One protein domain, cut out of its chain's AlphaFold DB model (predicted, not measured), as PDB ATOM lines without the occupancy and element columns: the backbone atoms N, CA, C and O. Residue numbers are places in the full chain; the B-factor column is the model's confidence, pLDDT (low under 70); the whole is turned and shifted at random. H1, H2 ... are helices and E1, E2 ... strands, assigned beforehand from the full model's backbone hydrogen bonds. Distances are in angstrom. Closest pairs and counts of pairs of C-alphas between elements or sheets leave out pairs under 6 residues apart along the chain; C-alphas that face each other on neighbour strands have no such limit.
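AT A GLANCE: This is residues 19 to 90 of the 511 residues of an uncharacterized protein of Flavobacterium sp. CC-CTC003 (UniProt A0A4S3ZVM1). A strongly twisted four-stranded sheet has H1 packed over one face, and its hairpin E4 and E5 reaches away as a long arm whose tip, residues 56 to 61, sticks out. The order E2 - E3 - E4 - E5 is a meander, each strand the antiparallel neighbour of the one before. The printed part has 72 residues, with five named strands, then one named helix: mostly strand. It is only just loose, close to compact, with a radius of gyration of the C-alphas of 13.5 A and spans of 41 by 23 by 20 A.

IN THESE COORDINATES: Find C-alpha 22 at (289.138, 139.260, 173.434); E1 runs from there to 24. E2 is residues 29 to 34, E3 38 to 43. E4, 46 to 57, measures 31.5 A and bends by 55 degrees at residue 49; E5, 60 to 70, measures 31.7 A. H1, 72 to 80, ends at (284.826, 160.310, 191.127).

HOW THE PARTS SIT: Look for N 31 and O 40, 2.9 A, between E2 and E3, N 41 and O 48, 2.8 A, between E3 and E4, and N 53 and O 64, 2.8 A, between E4 and E5. H1, with every O i to N i+4 pair within hydrogen-bond range, is on the sheet at a height of 8.6 A. E1 pairs with no named strand.

THE WHOLE: The farthest C-alphas, Gly 58 and Lys 80, are 42.1 A apart. The printed part has no cut; residue 19 is under pLDDT 70.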
ATOM      1  N   GLY A  19     289.178 137.531 164.403       58.00
ATOM      2  CA  GLY A  19     289.176 137.958 165.794       58.00
ATOM      3  C   GLY A  19     290.467 138.672 166.122       58.00
ATOM      4  O   GLY A  19     291.534 138.226 165.715       58.00
ATOM      5  N   GLN A  20     290.332 139.813 166.780       78.88
ATOM      6  CA  GLN A  20     291.367 140.336 167.646       78.88
ATOM      7  C   GLN A  20     291.064 139.802 169.046       78.88
ATOM      8  O   GLN A  20     289.893 139.776 169.463       78.88
ATOM      9  N   GLN A  21     292.111 139.391 169.753       88.81
ATOM     10  CA  GLN A  21     291.963 138.569 170.944       88.81
ATOM     11  C   GLN A  21     291.134 139.313 171.985       88.81
ATOM     12  O   GLN A  21     291.378 140.484 172.267       88.81
ATOM     13  N   THR A  22     290.107 138.649 172.517       91.56
ATOM     14  CA  THR A  22     289.138 139.260 173.434       91.56
ATOM     15  C   THR A  22     289.153 138.540 174.777       91.56
ATOM     16  O   THR A  22     288.787 137.370 174.868       91.56
ATOM     17  N   TYR A  23     289.531 139.259 175.829       93.25
ATOM     18  CA  TYR A  23     289.405 138.828 177.213       93.25
ATOM     19  C   TYR A  23     288.019 139.200 177.746       93.25
ATOM     20  O   TYR A  23     287.688 140.381 177.856       93.25
ATOM     21  N   THR A  24     287.188 138.208 178.069       94.88
ATOM     22  CA  THR A  24     285.875 138.456 178.686       94.88
ATOM     23  C   THR A  24     286.018 138.461 180.198       94.88
ATOM     24  O   THR A  24     286.409 137.455 180.782       94.88
ATOM     25  N   VAL A  25     285.675 139.581 180.829       94.69
ATOM     26  CA  VAL A  25     285.704 139.714 182.289       94.69
ATOM     27  C   VAL A  25     284.513 138.965 182.877       94.69
ATOM     28  O   VAL A  25     283.364 139.257 182.551       94.69
ATOM     29  N   THR A  26     284.786 137.995 183.749       93.94
ATOM     30  CA  THR A  26     283.762 137.147 184.396       93.94
ATOM     31  C   THR A  26     283.728 137.309 185.915       93.94
ATOM     32  O   THR A  26     282.830 136.823 186.602       93.94
ATOM     33  N   GLU A  27     284.711 138.018 186.462       92.56
ATOM     34  CA  GLU A  27     285.015 138.068 187.883       92.56
ATOM     35  C   GLU A  27     284.060 138.977 188.671       92.56
ATOM     36  O   GLU A  27     283.945 138.838 189.894       92.56
ATOM     37  N   GLY A  28     283.377 139.897 187.987       94.56
ATOM     38  CA  GLY A  28     282.460 140.875 188.565       94.56
ATOM     39  C   GLY A  28     281.955 141.881 187.529       94.56
ATOM     40  O   GLY A  28     282.249 141.777 186.343       94.56
ATOM     41  N   GLN A  29     281.197 142.872 187.996       96.81
ATOM     42  CA  GLN A  29     280.693 143.961 187.158       96.81
ATOM     43  C   GLN A  29     281.709 145.101 187.107       96.81
ATOM     44  O   GLN A  29     282.310 145.433 188.133       96.81
ATOM     45  N   LEU A  30     281.873 145.732 185.942       97.75
ATOM     46  CA  LEU A  30     282.698 146.933 185.829       97.75
ATOM     47  C   LEU A  30     282.125 148.040 186.721       97.75
ATOM     48  O   LEU A  30     280.973 148.437 186.556       97.75
ATOM     49  N   TYR A  31     282.932 148.545 187.652       97.38
ATOM     50  CA  TYR A  31     282.563 149.682 188.490       97.38
ATOM     51  C   TYR A  31     283.030 150.994 187.853       97.38
ATOM     52  O   TYR A  31     282.213 151.866 187.563       97.38
ATOM     53  N   CYS A  32     284.329 151.105 187.570       96.69
ATOM     54  CA  CYS A  32     284.906 152.194 186.787       96.69
ATOM     55  C   CYS A  32     286.249 151.779 186.171       96.69
ATOM     56  O   CYS A  32     286.845 150.777 186.563       96.69
ATOM     57  N   ILE A  33     286.733 152.565 185.215       95.50
ATOM     58  CA  ILE A  33     288.112 152.540 184.729       95.50
ATOM     59  C   ILE A  33     288.728 153.884 185.109       95.50
ATOM     60  O   ILE A  33     288.223 154.923 184.687       95.50
ATOM     61  N   SER A  34     289.770 153.863 185.934       92.62
ATOM     62  CA  SER A  34     290.422 155.060 186.472       92.62
ATOM     63  C   SER A  34     291.861 155.172 185.962       92.62
ATOM     64  O   SER A  34     292.587 154.176 186.007       92.62
ATOM     65  N   PRO A  35     292.335 156.371 185.574       87.31
ATOM     66  CA  PRO A  35     293.736 156.583 185.204       87.31
ATOM     67  C   PRO A  35     294.742 156.194 186.301       87.31
ATOM     68  O   PRO A  35     295.875 155.832 186.000       87.31
ATOM     69  N   ALA A  36     294.347 156.245 187.580       89.31
ATOM     70  CA  ALA A  36     295.247 155.962 188.700       89.31
ATOM     71  C   ALA A  36     295.442 154.462 188.984       89.31
ATOM     72  O   ALA A  36     296.466 154.072 189.545       89.31
ATOM     73  N   LYS A  37     294.441 153.628 188.673       91.75
ATOM     74  CA  LYS A  37     294.390 152.214 189.101       91.75
ATOM     75  C   LYS A  37     293.923 151.234 188.021       91.75
ATOM     76  O   LYS A  37     293.862 150.039 188.290       91.75
ATOM     77  N   GLY A  38     293.592 151.706 186.823       93.62
ATOM     78  CA  GLY A  38     293.071 150.876 185.745       93.62
ATOM     79  C   GLY A  38     291.633 150.429 186.003       93.62
ATOM     80  O   GLY A  38     290.784 151.218 186.424       93.62
ATOM     81  N   ILE A  39     291.344 149.163 185.712       96.25
ATOM     82  CA  ILE A  39     289.991 148.606 185.780       96.25
ATOM     83  C   ILE A  39     289.631 148.273 187.229       96.25
ATOM     84  O   ILE A  39     290.298 147.473 187.880       96.25
ATOM     85  N   VAL A  40     288.523 148.827 187.715       97.50
ATOM     86  CA  VAL A  40     287.935 148.499 189.015       97.50
ATOM     87  C   VAL A  40     286.652 147.709 188.798       97.50
ATOM     88  O   VAL A  40     285.718 148.184 188.149       97.50
ATOM     89  N   ILE A  41     286.571 146.519 189.389       97.94
ATOM     90  CA  ILE A  41     285.378 145.672 189.349       97.94
ATOM     91  C   ILE A  41     284.721 145.560 190.726       97.94
ATOM     92  O   ILE A  41     285.372 145.603 191.773       97.94
ATOM     93  N   LYS A  42     283.404 145.370 190.719       97.75
ATOM     94  CA  LYS A  42     282.585 145.105 191.900       97.75
ATOM     95  C   LYS A  42     282.077 143.665 191.867       97.75
ATOM     96  O   LYS A  42     281.446 143.239 190.900       97.75
ATOM     97  N   LYS A  43     282.299 142.930 192.959       96.88
ATOM     98  CA  LYS A  43     281.817 141.555 193.157       96.88
ATOM     99  C   LYS A  43     281.041 141.477 194.469       96.88
ATOM    100  O   LYS A  43     281.622 141.447 195.556       96.88
ATOM    101  N   GLY A  44     279.712 141.492 194.377       95.62
ATOM    102  CA  GLY A  44     278.841 141.611 195.547       95.62
ATOM    103  C   GLY A  44     279.077 142.933 196.289       95.62
ATOM    104  O   GLY A  44     278.892 144.009 195.721       95.62
ATOM    105  N   SER A  45     279.496 142.859 197.555       96.12
ATOM    106  CA  SER A  45     279.818 144.024 198.398       96.12
ATOM    107  C   SER A  45     281.299 144.426 198.388       96.12
ATOM    108  O   SER A  45     281.670 145.387 199.063       96.12
ATOM    109  N   ARG A  46     282.150 143.701 197.651       98.12
ATOM    110  CA  ARG A  46     283.605 143.912 197.604       98.12
ATOM    111  C   ARG A  46     284.041 144.526 196.275       98.12
ATOM    112  O   ARG A  46     283.373 144.354 195.254       98.12
ATOM    113  N   TYR A  47     285.179 145.214 196.311       98.44
ATOM    114  CA  TYR A  47     285.776 145.920 195.180       98.44
ATOM    115  C   TYR A  47     287.200 145.426 194.950       98.44
ATOM    116  O   TYR A  47     287.910 145.105 195.908       98.44
ATOM    117  N   TYR A  48     287.600 145.365 193.685       98.31
ATOM    118  CA  TYR A  48     288.904 144.863 193.268       98.31
ATOM    119  C   TYR A  48     289.443 145.703 192.116       98.31
ATOM    120  O   TYR A  48     288.665 146.118 191.259       98.31
ATOM    121  N   THR A  49     290.758 145.903 192.055       97.25
ATOM    122  CA  THR A  49     291.416 146.237 190.788       97.25
ATOM    123  C   THR A  49     291.647 144.947 190.010       97.25
ATOM    124  O   THR A  49     292.071 143.939 190.582       97.25
ATOM    125  N   LEU A  50     291.321 144.976 188.723       95.81
ATOM    126  CA  LEU A  50     291.539 143.888 187.782       95.81
ATOM    127  C   LEU A  50     292.847 144.147 187.035       95.81
ATOM    128  O   LEU A  50     292.959 145.131 186.306       95.81
ATOM    129  N   GLU A  51     293.802 143.242 187.195       93.44
ATOM    130  CA  GLU A  51     295.021 143.190 186.393       93.44
ATOM    131  C   GLU A  51     294.924 142.018 185.420       93.44
ATOM    132  O   GLU A  51     294.440 140.945 185.786       93.44
ATOM    133  N   ILE A  52     295.351 142.234 184.177       91.31
ATOM    134  CA  ILE A  52     295.426 141.187 183.159       91.31
ATOM    135  C   ILE A  52     296.892 140.815 183.003       91.31
ATOM    136  O   ILE A  52     297.705 141.631 182.581       91.31
ATOM    137  N   GLU A  53     297.209 139.577 183.348       89.44
ATOM    138  CA  GLU A  53     298.522 138.987 183.145       89.44
ATOM    139  C   GLU A  53     298.508 138.167 181.858       89.44
ATOM    140  O   GLU A  53     297.538 137.461 181.560       89.44
ATOM    141  N   VAL A  54     299.594 138.261 181.095       84.81
ATOM    142  CA  VAL A  54     299.815 137.446 179.902       84.81
ATOM    143  C   VAL A  54     300.921 136.450 180.207       84.81
ATOM    144  O   VAL A  54     302.036 136.824 180.556       84.81
ATOM    145  N   ASP A  55     300.570 135.175 180.111       83.31
ATOM    146  CA  ASP A  55     301.428 134.024 180.362       83.31
ATOM    147  C   ASP A  55     301.578 133.203 179.071       83.31
ATOM    148  O   ASP A  55     300.849 133.413 178.098       83.31
ATOM    149  N   PHE A  56     302.504 132.248 179.057       78.94
ATOM    150  CA  PHE A  56     302.774 131.390 177.907       78.94
ATOM    151  C   PHE A  56     302.564 129.913 178.246       78.94
ATOM    152  O   PHE A  56     303.275 129.336 179.067       78.94
ATOM    153  N   GLU A  57     301.665 129.252 177.519       79.38
ATOM    154  CA  GLU A  57     301.612 127.789 177.458       79.38
ATOM    155  C   GLU A  57     302.236 127.322 176.137       79.38
ATOM    156  O   GLU A  57     301.631 127.329 175.060       79.38
ATOM    157  N   GLY A  58     303.518 126.957 176.206       82.38
ATOM    158  CA  GLY A  58     304.315 126.630 175.028       82.38
ATOM    159  C   GLY A  58     304.578 127.866 174.163       82.38
ATOM    160  O   GLY A  58     305.328 128.749 174.559       82.38
ATOM    161  N   LYS A  59     303.995 127.909 172.958       76.81
ATOM    162  CA  LYS A  59     304.088 129.058 172.028       76.81
ATOM    163  C   LYS A  59     302.795 129.878 171.955       76.81
ATOM    164  O   LYS A  59     302.643 130.689 171.044       76.81
ATOM    165  N   GLN A  60     301.839 129.598 172.833       81.31
ATOM    166  CA  GLN A  60     300.551 130.269 172.855       81.31
ATOM    167  C   GLN A  60     300.468 131.178 174.072       81.31
ATOM    168  O   GLN A  60     300.774 130.753 175.184       81.31
ATOM    169  N   GLU A  61     300.020 132.409 173.850       83.56
ATOM    170  CA  GLU A  61     299.715 133.320 174.945       83.56
ATOM    171  C   GLU A  61     298.355 133.017 175.562       83.56
ATOM    172  O   GLU A  61     297.361 132.794 174.862       83.56
ATOM    173  N   ILE A  62     298.325 133.044 176.890       86.44
ATOM    174  CA  ILE A  62     297.134 132.866 177.706       86.44
ATOM    175  C   ILE A  62     296.996 134.064 178.625       86.44
ATOM    176  O   ILE A  62     297.947 134.490 179.272       86.44
ATOM    177  N   MET A  63     295.780 134.588 178.701       88.44
ATOM    178  CA  MET A  63     295.449 135.684 179.599       88.44
ATOM    179  C   MET A  63     294.847 135.149 180.882       88.44
ATOM    180  O   MET A  63     293.956 134.295 180.852       88.44
ATOM    181  N   LYS A  64     295.302 135.694 182.003       90.88
ATOM    182  CA  LYS A  64     294.772 135.422 183.336       90.88
ATOM    183  C   LYS A  64     294.419 136.750 183.992       90.88
ATOM    184  O   LYS A  64     295.111 137.743 183.798       90.88
ATOM    185  N   SER A  65     293.351 136.776 184.782       92.38
ATOM    186  CA  SER A  65     293.060 137.924 185.641       92.38
ATOM    187  C   SER A  65     293.596 137.724 187.046       92.38
ATOM    188  O   SER A  65     293.345 136.685 187.664       92.38
ATOM    189  N   VAL A  66     294.173 138.782 187.601       95.00
ATOM    190  CA  VAL A  66     294.480 138.893 189.024       95.00
ATOM    191  C   VAL A  66     293.606 139.978 189.640       95.00
ATOM    192  O   VAL A  66     293.515 141.099 189.142       95.00
ATOM    193  N   LEU A  67     292.933 139.634 190.740       96.75
ATOM    194  CA  LEU A  67     292.089 140.561 191.490       96.75
ATOM    195  C   LEU A  67     292.807 141.015 192.751       96.75
ATOM    196  O   LEU A  67     293.022 140.214 193.663       96.75
ATOM    197  N   LYS A  68     293.100 142.312 192.850       97.50
ATOM    198  CA  LYS A  68     293.660 142.894 194.075       97.50
ATOM    199  C   LYS A  68     292.560 143.630 194.841       97.50
ATOM    200  O   LYS A  68     291.929 144.527 194.282       97.50
ATOM    201  N   PRO A  69     292.256 143.236 196.090       97.56
ATOM    202  CA  PRO A  69     291.165 143.838 196.847       97.56
ATOM    203  C   PRO A  69     291.464 145.305 197.169       97.56
ATOM    204  O   PRO A  69     292.572 145.634 197.586       97.56
ATOM    205  N   ILE A  70     290.448 146.161 197.048       98.06
ATOM    206  CA  ILE A  70     290.515 147.574 197.450       98.06
ATOM    207  C   ILE A  70     289.365 147.934 198.392       98.06
ATOM    208  O   ILE A  70     288.315 147.279 198.420       98.06
ATOM    209  N   LYS A  71     289.555 148.981 199.201       98.06
ATOM    210  CA  LYS A  71     288.519 149.439 200.139       98.06
ATOM    211  C   LYS A  71     287.375 150.114 199.375       98.06
ATOM    212  O   LYS A  71     287.603 150.800 198.385       98.06
ATOM    213  N   LYS A  72     286.142 150.006 199.882       97.69
ATOM    214  CA  LYS A  72     284.964 150.666 199.285       97.69
ATOM    215  C   LYS A  72     285.174 152.176 199.095       97.69
ATOM    216  O   LYS A  72     284.948 152.676 198.002       97.69
ATOM    217  N   ASN A  73     285.660 152.874 200.124       97.31
ATOM    218  CA  ASN A  73     285.900 154.323 200.059       97.31
ATOM    219  C   ASN A  73     286.966 154.693 199.011       97.31
ATOM    220  O   ASN A  73     286.879 155.749 198.398       97.31
ATOM    221  N   GLU A  74     287.959 153.823 198.799       97.88
ATOM    222  CA  GLU A  74     288.975 154.002 197.755       97.88
ATOM    223  C   GLU A  74     288.358 153.824 196.364       97.88
ATOM    224  O   GLU A  74     288.546 154.676 195.503       97.88
ATOM    225  N   ALA A  75     287.553 152.776 196.159       97.38
ATOM    226  CA  ALA A  75     286.836 152.568 194.903       97.38
ATOM    227  C   ALA A  75     285.915 153.758 194.579       97.38
ATOM    228  O   ALA A  75     285.912 154.258 193.455       97.38
ATOM    229  N   GLU A  76     285.164 154.251 195.568       97.19
ATOM    230  CA  GLU A  76     284.302 155.426 195.419       97.19
ATOM    231  C   GLU A  76     285.098 156.686 195.057       97.19
ATOM    232  O   GLU A  76     284.658 157.449 194.197       97.19
ATOM    233  N   ALA A  77     286.270 156.894 195.666       96.94
ATOM    234  CA  ALA A  77     287.159 158.000 195.320       96.94
ATOM    235  C   ALA A  77     287.664 157.890 193.871       96.94
ATOM    236  O   ALA A  77     287.550 158.855 193.118       96.94
ATOM    237  N   LEU A  78     288.122 156.704 193.451       95.56
ATOM    238  CA  LEU A  78     288.553 156.438 192.074       95.56
ATOM    239  C   LEU A  78     287.418 156.685 191.075       95.56
ATOM    240  O   LEU A  78     287.645 157.295 190.042       95.56
ATOM    241  N   SER A  79     286.182 156.284 191.383       95.88
ATOM    242  CA  SER A  79     285.029 156.502 190.490       95.88
ATOM    243  C   SER A  79     284.674 157.976 190.258       95.88
ATOM    244  O   SER A  79     284.033 158.299 189.262       95.88
ATOM    245  N   LYS A  80     285.076 158.861 191.179       95.06
ATOM    246  CA  LYS A  80     284.826 160.310 191.127       95.06
ATOM    247  C   LYS A  80     286.026 161.102 190.610       95.06
ATOM    248  O   LYS A  80     285.912 162.313 190.441       95.06
ATOM    249  N   GLN A  81     287.168 160.448 190.407       90.88
ATOM    250  CA  GLN A  81     288.364 161.089 189.887       90.88
ATOM    251  C   GLN A  81     288.110 161.579 188.459       90.88
ATOM    252  O   GLN A  81     287.438 160.908 187.670       90.88
ATOM    253  N   GLU A  82     288.679 162.735 188.124       87.06
ATOM    254  CA  GLU A  82     288.631 163.284 186.775       87.06
ATOM    255  C   GLU A  82     289.082 162.242 185.739       87.06
ATOM    256  O   GLU A  82     290.005 161.460 185.979       87.06
ATOM    257  N   ASN A  83     288.389 162.209 184.599       87.19
ATOM    258  CA  ASN A  83     288.592 161.246 183.513       87.19
ATOM    259  C   ASN A  83     288.318 159.774 183.862       87.19
ATOM    260  O   ASN A  83     288.556 158.908 183.032       87.19
ATOM    261  N   SER A  84     287.771 159.453 185.036       92.75
ATOM    262  CA  SER A  84     287.309 158.085 185.283       92.75
ATOM    263  C   SER A  84     286.040 157.786 184.487       92.75
ATOM    264  O   SER A  84     285.134 158.615 184.394       92.75
ATOM    265  N   ILE A  85     285.974 156.585 183.912       95.06
ATOM    266  CA  ILE A  85     284.870 156.146 183.054       95.06
ATOM    267  C   ILE A  85     284.070 155.059 183.763       95.06
ATOM    268  O   ILE A  85     284.608 154.015 184.129       95.06
ATOM    269  N   SER A  86     282.769 155.280 183.927       96.12
ATOM    270  CA  SER A  86     281.823 154.257 184.371       96.12
ATOM    271  C   SER A  86     281.350 153.388 183.203       96.12
ATOM    272  O   SER A  86     281.452 153.764 182.033       96.12
ATOM    273  N   TYR A  87     280.779 152.221 183.511       96.06
ATOM    274  CA  TYR A  87     280.263 151.308 182.488       96.06
ATOM    275  C   TYR A  87     279.282 151.989 181.520       96.06
ATOM    276  O   TYR A  87     279.378 151.788 180.308       96.06
ATOM    277  N   ASP A  88     278.372 152.829 182.015       96.31
ATOM    278  CA  ASP A  88     277.336 153.478 181.200       96.31
ATOM    279  C   ASP A  88     277.904 154.466 180.178       96.31
ATOM    280  O   ASP A  88     277.332 154.629 179.100       96.31
ATOM    281  N   GLN A  89     279.066 155.049 180.470       96.00
ATOM    282  CA  GLN A  89     279.755 155.981 179.581       96.00
ATOM    283  C   GLN A  89     280.488 155.289 178.424       96.00
ATOM    284  O   GLN A  89     280.856 155.964 177.466       96.00
ATOM    285  N   ILE A  90     280.691 153.969 178.481       96.75
ATOM    286  CA  ILE A  90     281.311 153.220 177.383       96.75
ATOM    287  C   ILE A  90     280.293 153.052 176.244       96.75
ATOM    288  O   ILE A  90     279.171 152.575 176.460       96.75
TER     289      ILE A  90